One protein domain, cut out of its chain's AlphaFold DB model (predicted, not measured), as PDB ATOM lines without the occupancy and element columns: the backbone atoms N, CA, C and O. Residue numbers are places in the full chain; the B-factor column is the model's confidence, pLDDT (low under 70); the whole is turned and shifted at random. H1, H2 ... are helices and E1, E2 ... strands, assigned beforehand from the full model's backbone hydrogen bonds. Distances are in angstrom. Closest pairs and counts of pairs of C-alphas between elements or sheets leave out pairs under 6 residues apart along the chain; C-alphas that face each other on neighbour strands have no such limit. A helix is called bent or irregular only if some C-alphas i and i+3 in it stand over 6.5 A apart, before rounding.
ATOM      1  N   PHE A   5     191.040 266.009 184.738       90.75
ATOM      2  CA  PHE A   5     191.720 265.781 183.467       90.75
ATOM      3  C   PHE A   5     190.712 265.301 182.425       90.75
ATOM      4  O   PHE A   5     189.595 264.903 182.762       90.75
ATOM      5  N   ASP A   6     191.088 265.307 181.153       91.12
ATOM      6  CA  ASP A   6     190.298 264.691 180.086       91.12
ATOM      7  C   ASP A   6     191.010 263.472 179.482       91.12
ATOM      8  O   ASP A   6     192.171 263.177 179.783       91.12
ATOM      9  N   SER A   7     190.306 262.719 178.637       89.75
ATOM     10  CA  SER A   7     190.871 261.483 178.084       89.75
ATOM     11  C   SER A   7     192.061 261.740 177.142       89.75
ATOM     12  O   SER A   7     192.940 260.891 177.054       89.75
ATOM     13  N   HIS A   8     192.144 262.891 176.464       91.06
ATOM     14  CA  HIS A   8     193.291 263.253 175.623       91.06
ATOM     15  C   HIS A   8     194.509 263.589 176.477       91.06
ATOM     16  O   HIS A   8     195.610 263.129 176.168       91.06
ATOM     17  N   GLU A   9     194.324 264.342 177.563       90.31
ATOM     18  CA  GLU A   9     195.386 264.600 178.534       90.31
ATOM     19  C   GLU A   9     195.907 263.274 179.107       90.31
ATOM     20  O   GLU A   9     197.120 263.033 179.123       90.31
ATOM     21  N   PHE A  10     194.999 262.365 179.479       91.88
ATOM     22  CA  PHE A  10     195.371 261.034 179.946       91.88
ATOM     23  C   PHE A  10     196.196 260.267 178.913       91.88
ATOM     24  O   PHE A  10     197.281 259.781 179.232       91.88
ATOM     25  N   ILE A  11     195.718 260.201 177.668       92.38
ATOM     26  CA  ILE A  11     196.392 259.500 176.571       92.38
ATOM     27  C   ILE A  11     197.775 260.099 176.300       92.38
ATOM     28  O   ILE A  11     198.720 259.336 176.126       92.38
ATOM     29  N   ARG A  12     197.937 261.430 176.324       91.56
ATOM     30  CA  ARG A  12     199.251 262.082 176.159       91.56
ATOM     31  C   ARG A  12     200.235 261.685 177.254       91.56
ATOM     32  O   ARG A  12     201.411 261.453 176.978       91.56
ATOM     33  N   HIS A  13     199.781 261.626 178.503       92.19
ATOM     34  CA  HIS A  13     200.629 261.183 179.608       92.19
ATOM     35  C   HIS A  13     200.924 259.681 179.548       92.19
ATOM     36  O   HIS A  13     202.052 259.282 179.830       92.19
ATOM     37  N   PHE A  14     199.935 258.865 179.180       92.38
ATOM     38  CA  PHE A  14     200.075 257.422 179.018       92.38
ATOM     39  C   PHE A  14     201.084 257.091 177.917       92.38
ATOM     40  O   PHE A  14     202.040 256.366 178.178       92.38
ATOM     41  N   SER A  15     200.930 257.680 176.728       93.94
ATOM     42  CA  SER A  15     201.825 257.438 175.596       93.94
ATOM     43  C   SER A  15     203.251 257.885 175.892       93.94
ATOM     44  O   SER A  15     204.183 257.170 175.563       93.94
ATOM     45  N   LYS A  16     203.442 259.015 176.585       94.12
ATOM     46  CA  LYS A  16     204.781 259.461 176.997       94.12
ATOM     47  C   LYS A  16     205.410 258.548 178.053       94.12
ATOM     48  O   LYS A  16     206.624 258.377 178.076       94.12
ATOM     49  N   LYS A  17     204.611 258.007 178.977       95.69
ATOM     50  CA  LYS A  17     205.108 257.142 180.058       95.69
ATOM     51  C   LYS A  17     205.442 255.731 179.566       95.69
ATOM     52  O   LYS A  17     206.402 255.145 180.053       95.69
ATOM     53  N   PHE A  18     204.653 255.205 178.636       95.38
ATOM     54  CA  PHE A  18     204.749 253.840 178.115       95.38
ATOM     55  C   PHE A  18     205.051 253.852 176.612       95.38
ATOM     56  O   PHE A  18     204.389 253.170 175.840       95.38
ATOM     57  N   GLU A  19     206.017 254.672 176.186       95.88
ATOM     58  CA  GLU A  19     206.247 255.003 174.770       95.88
ATOM     59  C   GLU A  19     206.410 253.769 173.874       95.88
ATOM     60  O   GLU A  19     205.681 253.625 172.893       95.88
ATOM     61  N   ASN A  20     207.290 252.840 174.254       97.25
ATOM     62  CA  ASN A  20     207.530 251.615 173.486       97.25
ATOM     63  C   ASN A  20     206.273 250.742 173.383       97.25
ATOM     64  O   ASN A  20     205.896 250.329 172.286       97.25
ATOM     65  N   ASP A  21     205.596 250.500 174.507       96.88
ATOM     66  CA  ASP A  21     204.388 249.668 174.541       96.88
ATOM     67  C   ASP A  21     203.245 250.316 173.757       96.88
ATOM     68  O   ASP A  21     202.498 249.640 173.056       96.88
ATOM     69  N   TYR A  22     203.129 251.642 173.828       95.94
ATOM     70  CA  TYR A  22     202.139 252.407 173.084       95.94
ATOM     71  C   TYR A  22     202.366 252.299 171.569       95.94
ATOM     72  O   TYR A  22     201.405 252.095 170.828       95.94
ATOM     73  N   VAL A  23     203.617 252.368 171.099       96.50
ATOM     74  CA  VAL A  23     203.955 252.160 169.678       96.50
ATOM     75  C   VAL A  23     203.659 250.725 169.239       96.50
ATOM     76  O   VAL A  23     203.057 250.523 168.185       96.50
ATOM     77  N   ILE A  24     204.019 249.725 170.050       97.31
ATOM     78  CA  ILE A  24     203.693 248.317 169.770       97.31
ATOM     79  C   ILE A  24     202.174 248.132 169.676       97.31
ATOM     80  O   ILE A  24     201.688 247.478 168.756       97.31
ATOM     81  N   PHE A  25     201.420 248.747 170.586       95.75
ATOM     82  CA  PHE A  25     199.969 248.628 170.614       95.75
ATOM     83  C   PHE A  25     199.293 249.339 169.434       95.75
ATOM     84  O   PHE A  25     198.292 248.861 168.912       95.75
ATOM     85  N   LEU A  26     199.851 250.451 168.951       96.25
ATOM     86  CA  LEU A  26     199.401 251.049 167.691       96.25
ATOM     87  C   LEU A  26     199.649 250.100 166.511       96.25
ATOM     88  O   LEU A  26     198.755 249.899 165.693       96.25
ATOM     89  N   ASN A  27     200.819 249.468 166.459       96.88
ATOM     90  CA  ASN A  27     201.176 248.542 165.384       96.88
ATOM     91  C   ASN A  27     200.380 247.226 165.402       96.88
ATOM     92  O   ASN A  27     200.444 246.477 164.431       96.88
ATOM     93  N   SER A  28     199.613 246.930 166.459       96.75
ATOM     94  CA  SER A  28     198.742 245.747 166.488       96.75
ATOM     95  C   SER A  28     197.425 245.928 165.726       96.75
ATOM     96  O   SER A  28     196.627 244.995 165.670       96.75
ATOM     97  N   TYR A  29     197.154 247.121 165.194       96.25
ATOM     98  CA  TYR A  29     195.963 247.419 164.400       96.25
ATOM     99  C   TYR A  29     196.361 247.799 162.975       96.25
ATOM    100  O   TYR A  29     197.181 248.697 162.796       96.25
ATOM    101  N   GLU A  30     195.737 247.156 161.984       92.94
ATOM    102  CA  GLU A  30     195.993 247.403 160.555       92.94
ATOM    103  C   GLU A  30     195.485 248.778 160.101       92.94
ATOM    104  O   GLU A  30     196.178 249.482 159.375       92.94
ATOM    105  N   ASP A  31     194.314 249.192 160.597       94.19
ATOM    106  CA  ASP A  31     193.675 250.464 160.265       94.19
ATOM    107  C   ASP A  31     193.159 251.183 161.513       94.19
ATOM    108  O   ASP A  31     192.773 250.570 162.514       94.19
ATOM    109  N   ASN A  32     193.067 252.515 161.425       92.69
ATOM    110  CA  ASN A  32     192.525 253.376 162.482       92.69
ATOM    111  C   ASN A  32     193.188 253.146 163.856       92.69
ATOM    112  O   ASN A  32     192.532 253.254 164.897       92.69
ATOM    113  N   SER A  33     194.487 252.838 163.872       95.31
ATOM    114  CA  SER A  33     195.213 252.362 165.053       95.31
ATOM    115  C   SER A  33     195.088 253.296 166.253       95.31
ATOM    116  O   SER A  33     194.757 252.847 167.349       95.31
ATOM    117  N   PHE A  34     195.231 254.610 166.043       93.44
ATOM    118  CA  PHE A  34     195.027 255.609 167.097       93.44
ATOM    119  C   PHE A  34     193.627 255.532 167.702       93.44
ATOM    120  O   PHE A  34     193.486 255.423 168.917       93.44
ATOM    121  N   ARG A  35     192.586 255.520 166.860       92.00
ATOM    122  CA  ARG A  35     191.195 255.427 167.315       92.00
ATOM    123  C   ARG A  35     190.968 254.149 168.123       92.00
ATOM    124  O   ARG A  35     190.341 254.207 169.176       92.00
ATOM    125  N   ASN A  36     191.479 253.015 167.650       95.38
ATOM    126  CA  ASN A  36     191.311 251.729 168.321       95.38
ATOM    127  C   ASN A  36     192.026 251.694 169.678       95.38
ATOM    128  O   ASN A  36     191.394 251.371 170.684       95.38
ATOM    129  N   VAL A  37     193.293 252.109 169.737       94.94
ATOM    130  CA  VAL A  37     194.060 252.186 170.990       94.94
ATOM    131  C   VAL A  37     193.416 253.161 171.977       94.94
ATOM    132  O   VAL A  37     193.225 252.820 173.141       94.94
ATOM    133  N   HIS A  38     193.013 254.354 171.535       93.75
ATOM    134  CA  HIS A  38     192.379 255.354 172.407       93.75
ATOM    135  C   HIS A  38     191.036 254.869 172.956       93.75
ATOM    136  O   HIS A  38     190.742 255.097 174.130       93.75
ATOM    137  N   LEU A  39     190.249 254.145 172.153       92.00
ATOM    138  CA  LEU A  39     189.026 253.491 172.621       92.00
ATOM    139  C   LEU A  39     189.320 252.433 173.688       92.00
ATOM    140  O   LEU A  39     188.588 252.365 174.673       92.00
ATOM    141  N   GLN A  40     190.372 251.625 173.523       94.25
ATOM    142  CA  GLN A  40     190.764 250.638 174.536       94.25
ATOM    143  C   GLN A  40     191.226 251.314 175.827       94.25
ATOM    144  O   GLN A  40     190.746 250.958 176.898       94.25
ATOM    145  N   ILE A  41     192.057 252.356 175.733       92.50
ATOM    146  CA  ILE A  41     192.481 253.145 176.898       92.50
ATOM    147  C   ILE A  41     191.263 253.737 177.622       92.50
ATOM    148  O   ILE A  41     191.146 253.603 178.838       92.50
ATOM    149  N   GLY A  42     190.318 254.337 176.890       90.50
ATOM    150  CA  GLY A  42     189.092 254.894 177.469       90.50
ATOM    151  C   GLY A  42     188.187 253.841 178.121       90.50
ATOM    152  O   GLY A  42     187.592 254.102 179.172       90.50
ATOM    153  N   LYS A  43     188.104 252.636 177.538       91.75
ATOM    154  CA  LYS A  43     187.415 251.490 178.148       91.75
ATOM    155  C   LYS A  43     188.096 251.072 179.445       91.75
ATOM    156  O   LYS A  43     187.418 251.016 180.462       91.75
ATOM    157  N   CYS A  44     189.414 250.872 179.439       92.06
ATOM    158  CA  CYS A  44     190.175 250.527 180.639       92.06
ATOM    159  C   CYS A  44     190.002 251.573 181.742       92.06
ATOM    160  O   CYS A  44     189.771 251.207 182.886       92.06
ATOM    161  N   LEU A  45     190.039 252.864 181.400       89.31
ATOM    162  CA  LEU A  45     189.840 253.946 182.361       89.31
ATOM    163  C   LEU A  45     188.434 253.924 182.982       89.31
ATOM    164  O   LEU A  45     188.278 254.212 184.160       89.31
ATOM    165  N   THR A  46     187.417 253.539 182.204       90.88
ATOM    166  CA  THR A  46     186.044 253.363 182.705       90.88
ATOM    167  C   THR A  46     185.916 252.114 183.578       90.88
ATOM    168  O   THR A  46     185.293 252.169 184.631       90.88
ATOM    169  N   THR A  47     186.498 250.992 183.152       92.88
ATOM    170  CA  THR A  47     186.421 249.709 183.864       92.88
ATOM    171  C   THR A  47     187.185 249.740 185.182       92.88
ATOM    172  O   THR A  47     186.691 249.226 186.176       92.88
ATOM    173  N   LEU A  48     188.358 250.368 185.201       90.88
ATOM    174  CA  LEU A  48     189.214 250.482 186.381       90.88
ATOM    175  C   LEU A  48     188.936 251.765 187.173       90.88
ATOM    176  O   LEU A  48     189.742 252.141 188.015       90.88
ATOM    177  N   ALA A  49     187.845 252.480 186.883       88.44
ATOM    178  CA  ALA A  49     187.581 253.790 187.469       88.44
ATOM    179  C   ALA A  49     187.574 253.746 189.006       88.44
ATOM    180  O   ALA A  49     188.178 254.609 189.638       88.44
ATOM    181  N   GLU A  50     186.959 252.715 189.590       88.75
ATOM    182  CA  GLU A  50     186.919 252.489 191.038       88.75
ATOM    183  C   GLU A  50     188.323 252.247 191.617       88.75
ATOM    184  O   GLU A  50     188.748 252.975 192.514       88.75
ATOM    185  N   ASP A  51     189.086 251.319 191.033       89.94
ATOM    186  CA  ASP A  51     190.455 250.991 191.462       89.94
ATOM    187  C   ASP A  51     191.419 252.176 191.314       89.94
ATOM    188  O   ASP A  51     192.284 252.420 192.158       89.94
ATOM    189  N   LEU A  52     191.263 252.943 190.234       85.44
ATOM    190  CA  LEU A  52     192.046 254.144 189.946       85.44
ATOM    191  C   LEU A  52     191.579 255.355 190.751       85.44
ATOM    192  O   LEU A  52     192.200 256.417 190.653       85.44
ATOM    193  N   LYS A  53     190.493 255.212 191.519       90.81
ATOM    194  CA  LYS A  53     189.823 256.296 192.224       90.81
ATOM    195  C   LYS A  53     189.564 257.491 191.307       90.81
ATOM    196  O   LYS A  53     189.968 258.626 191.566       90.81
ATOM    197  N   THR A  54     188.895 257.239 190.194       89.88
ATOM    198  CA  THR A  54     188.485 258.254 189.223       89.88
ATOM    199  C   THR A  54     186.999 258.143 188.933       89.88
ATOM    200  O   THR A  54     186.409 257.071 188.998       89.88
ATOM    201  N   GLN A  55     186.380 259.266 188.590       89.56
ATOM    202  CA  GLN A  55     184.984 259.336 188.198       89.56
ATOM    203  C   GLN A  55     184.861 260.072 186.869       89.56
ATOM    204  O   GLN A  55     185.417 261.158 186.684       89.56
ATOM    205  N   LYS A  56     184.108 259.482 185.940       88.44
ATOM    206  CA  LYS A  56     183.782 260.106 184.657       88.44
ATOM    207  C   LYS A  56     182.777 261.239 184.870       88.44
ATOM    208  O   LYS A  56     181.738 261.037 185.498       88.44
ATOM    209  N   LYS A  57     183.052 262.419 184.316       86.88
ATOM    210  CA  LYS A  57     182.117 263.552 184.318       86.88
ATOM    211  C   LYS A  57     180.945 263.273 183.370       86.88
ATOM    212  O   LYS A  57     181.116 262.678 182.308       86.88
ATOM    213  N   ILE A  58     179.751 263.743 183.745       80.31
ATOM    214  CA  ILE A  58     178.531 263.624 182.921       80.31
ATOM    215  C   ILE A  58     178.643 264.483 181.655       80.31
ATOM    216  O   ILE A  58     178.241 264.060 180.574       80.31
ATOM    217  N   LYS A  59     179.192 265.696 181.786       80.81
ATOM    218  CA  LYS A  59     179.416 266.596 180.654       80.81
ATOM    219  C   LYS A  59     180.746 266.276 179.983       80.81
ATOM    220  O   LYS A  59     181.754 266.070 180.663       80.81
ATOM    221  N   LYS A  60     180.734 266.276 178.652       84.25
ATOM    222  CA  LYS A  60     181.959 266.297 177.859       84.25
ATOM    223  C   LYS A  60     182.652 267.654 178.002       84.25
ATOM    224  O   LYS A  60     182.020 268.646 178.364       84.25
ATOM    225  N   VAL A  61     183.950 267.664 177.744       84.44
ATOM    226  CA  VAL A  61     184.814 268.844 177.777       84.44
ATOM    227  C   VAL A  61     185.462 269.018 176.409       84.44
ATOM    228  O   VAL A  61     185.835 268.022 175.789       84.44
ATOM    229  N   GLU A  62     185.579 270.257 175.938       86.12
ATOM    230  CA  GLU A  62     186.369 270.560 174.742       86.12
ATOM    231  C   GLU A  62     187.846 270.319 175.035       86.12
ATOM    232  O   GLU A  62     188.357 270.718 176.086       86.12
ATOM    233  N   SER A  63     188.519 269.610 174.134       85.06
ATOM    234  CA  SER A  63     189.915 269.247 174.324       85.06
ATOM    235  C   SER A  63     190.623 269.011 172.999       85.06
ATOM    236  O   SER A  63     190.088 268.394 172.077       85.06
ATOM    237  N   ASN A  64     191.882 269.437 172.936       85.00
ATOM    238  CA  ASN A  64     192.751 269.157 171.804       85.00
ATOM    239  C   ASN A  64     193.243 267.712 171.865       85.00
ATOM    240  O   ASN A  64     193.929 267.310 172.809       85.00
ATOM    241  N   ASN A  65     192.927 266.935 170.832       81.94
ATOM    242  CA  ASN A  65     193.477 265.592 170.697       81.94
ATOM    243  C   ASN A  65     194.992 265.627 170.402       81.94
ATOM    244  O   ASN A  65     195.611 266.686 170.277       81.94
ATOM    245  N   ILE A  66     195.612 264.453 170.254       79.12
ATOM    246  CA  ILE A  66     197.060 264.345 169.992       79.12
ATOM    247  C   ILE A  66     197.515 264.998 168.671       79.12
ATOM    248  O   ILE A  66     198.711 265.204 168.492       79.12
ATOM    249  N   PHE A  67     196.584 265.330 167.772       84.38
ATOM    250  CA  PHE A  67     196.833 266.008 166.496       84.38
ATOM    251  C   PHE A  67     196.519 267.511 166.541       84.38
ATOM    252  O   PHE A  67     196.666 268.187 165.530       84.38
ATOM    253  N   GLY A  68     196.094 268.042 167.694       83.56
ATOM    254  CA  GLY A  68     195.733 269.453 167.845       83.56
ATOM    255  C   GLY A  68     194.335 269.808 167.336       83.56
ATOM    256  O   GLY A  68     194.041 270.989 167.192       83.56
ATOM    257  N   ASN A  69     193.476 268.818 167.072       83.81
ATOM    258  CA  ASN A  69     192.083 269.070 166.707       83.81
ATOM    259  C   ASN A  69     191.239 269.208 167.979       83.81
ATOM    260  O   ASN A  69     191.221 268.285 168.802       83.81
ATOM    261  N   GLU A  70     190.537 270.331 168.109       85.00
ATOM    262  CA  GLU A  70     189.594 270.598 169.194       85.00
ATOM    263  C   GLU A  70     188.310 269.797 168.966       85.00
ATOM    264  O   GLU A  70     187.629 269.966 167.951       85.00
ATOM    265  N   ILE A  71     188.038 268.853 169.868       86.38
ATOM    266  CA  ILE A  71     186.843 268.009 169.832       86.38
ATOM    267  C   ILE A  71     186.348 267.727 171.253       86.38
ATOM    268  O   ILE A  71     187.136 267.587 172.194       86.38
ATOM    269  N   GLU A  72     185.038 267.520 171.388       86.94
ATOM    270  CA  GLU A  72     184.453 267.080 172.648       86.94
ATOM    271  C   GLU A  72     185.016 265.726 173.101       86.94
ATOM    272  O   GLU A  72     185.032 264.739 172.357       86.94
ATOM    273  N   ASN A  73     185.359 265.636 174.383       86.75
ATOM    274  CA  ASN A  73     185.908 264.433 174.982       86.75
ATOM    275  C   ASN A  73     185.356 264.171 176.391       86.75
ATOM    276  O   ASN A  73     184.765 265.037 177.034       86.75
ATOM    277  N   ALA A  74     185.538 262.953 176.899       87.88
ATOM    278  CA  ALA A  74     185.178 262.625 178.270       87.88
ATOM    279  C   ALA A  74     186.155 263.269 179.265       87.88
ATOM    280  O   ALA A  74     187.365 263.027 179.194       87.88
ATOM    281  N   GLY A  75     185.596 264.040 180.202       89.94
ATOM    282  CA  GLY A  75     186.292 264.570 181.370       89.94
ATOM    283  C   GLY A  75     186.238 263.609 182.558       89.94
ATOM    284  O   GLY A  75     185.313 262.802 182.682       89.94
ATOM    285  N   TRP A  76     187.213 263.725 183.448       91.12
ATOM    286  CA  TRP A  76     187.431 262.857 184.598       91.12
ATOM    287  C   TRP A  76     187.856 263.675 185.816       91.12
ATOM    288  O   TRP A  76     188.496 264.720 185.686       91.12
ATOM    289  N   THR A  77     187.519 263.176 187.003       91.38
ATOM    290  CA  THR A  77     187.968 263.732 188.284       91.38
ATOM    291  C   THR A  77     188.476 262.607 189.175       91.38
ATOM    292  O   THR A  77     187.860 261.546 189.242       91.38
ATOM    293  N   LYS A  78     189.594 262.817 189.867       87.62
ATOM    294  CA  LYS A  78     190.070 261.902 190.909       87.62
ATOM    295  C   LYS A  78     189.187 262.020 192.147       87.62
ATOM    296  O   LYS A  78     188.957 263.127 192.630       87.62
ATOM    297  N   VAL A  79     188.723 260.891 192.660       84.25
ATOM    298  CA  VAL A  79     188.055 260.801 193.959       84.25
ATOM    299  C   VAL A  79     189.112 260.425 195.003       84.25
ATOM    300  O   VAL A  79     189.969 259.590 194.738       84.25
TER     301      VAL A  79
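Overview. This is residues 5 to 79 of the 80 residues of an uncharacterized protein of Flavobacterium crocinum (UniProt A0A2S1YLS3). A bent hairpin of strands E1 and E2 lies at one end of a small helical body: H1 runs away from it, H2 sits at the far end, H3 runs back. The printed part has 75 residues, with three named helices, then two antiparallel strands, a mixed class. It is compact, radius of gyration of the C-alphas 12.5 A, spanning 34 by 29 by 19 A.

Along the chain. H1, residues 7 to 17, 15.0 A long, begins at C-alpha 7 (190.871, 261.483, 178.084). H2 is residues 19 to 27, 12.5 A; H3 33 to 47, 20.9 A. E1, 54 to 64, 21.0 A, bends by 97 degrees at residue 58. E2, 70 to 78, 23.4 A, ends at C-alpha 78 (190.070, 261.902, 190.909).

Arrangement. H1 and H3 only just touch, with 3 pairs of C-alphas within 8 A, closest Ser 7 and Gly 42, 6.9 A. H2 touches H3, closest C-alphas Leu 26 and Ser 33, 5.1 A, at a steep tilt of 65 degrees. In the hairpin, N 57 and O 75 are 2.8 A apart. Every O i to N i+4 pair in H1, H2 and H3 is within hydrogen-bond range.

Size, cuts and confidence. The farthest C-alphas, Glu 30 and Val 79, are 36.9 A apart. The printed part has no cut, no link is long, and no printed residue is under 70.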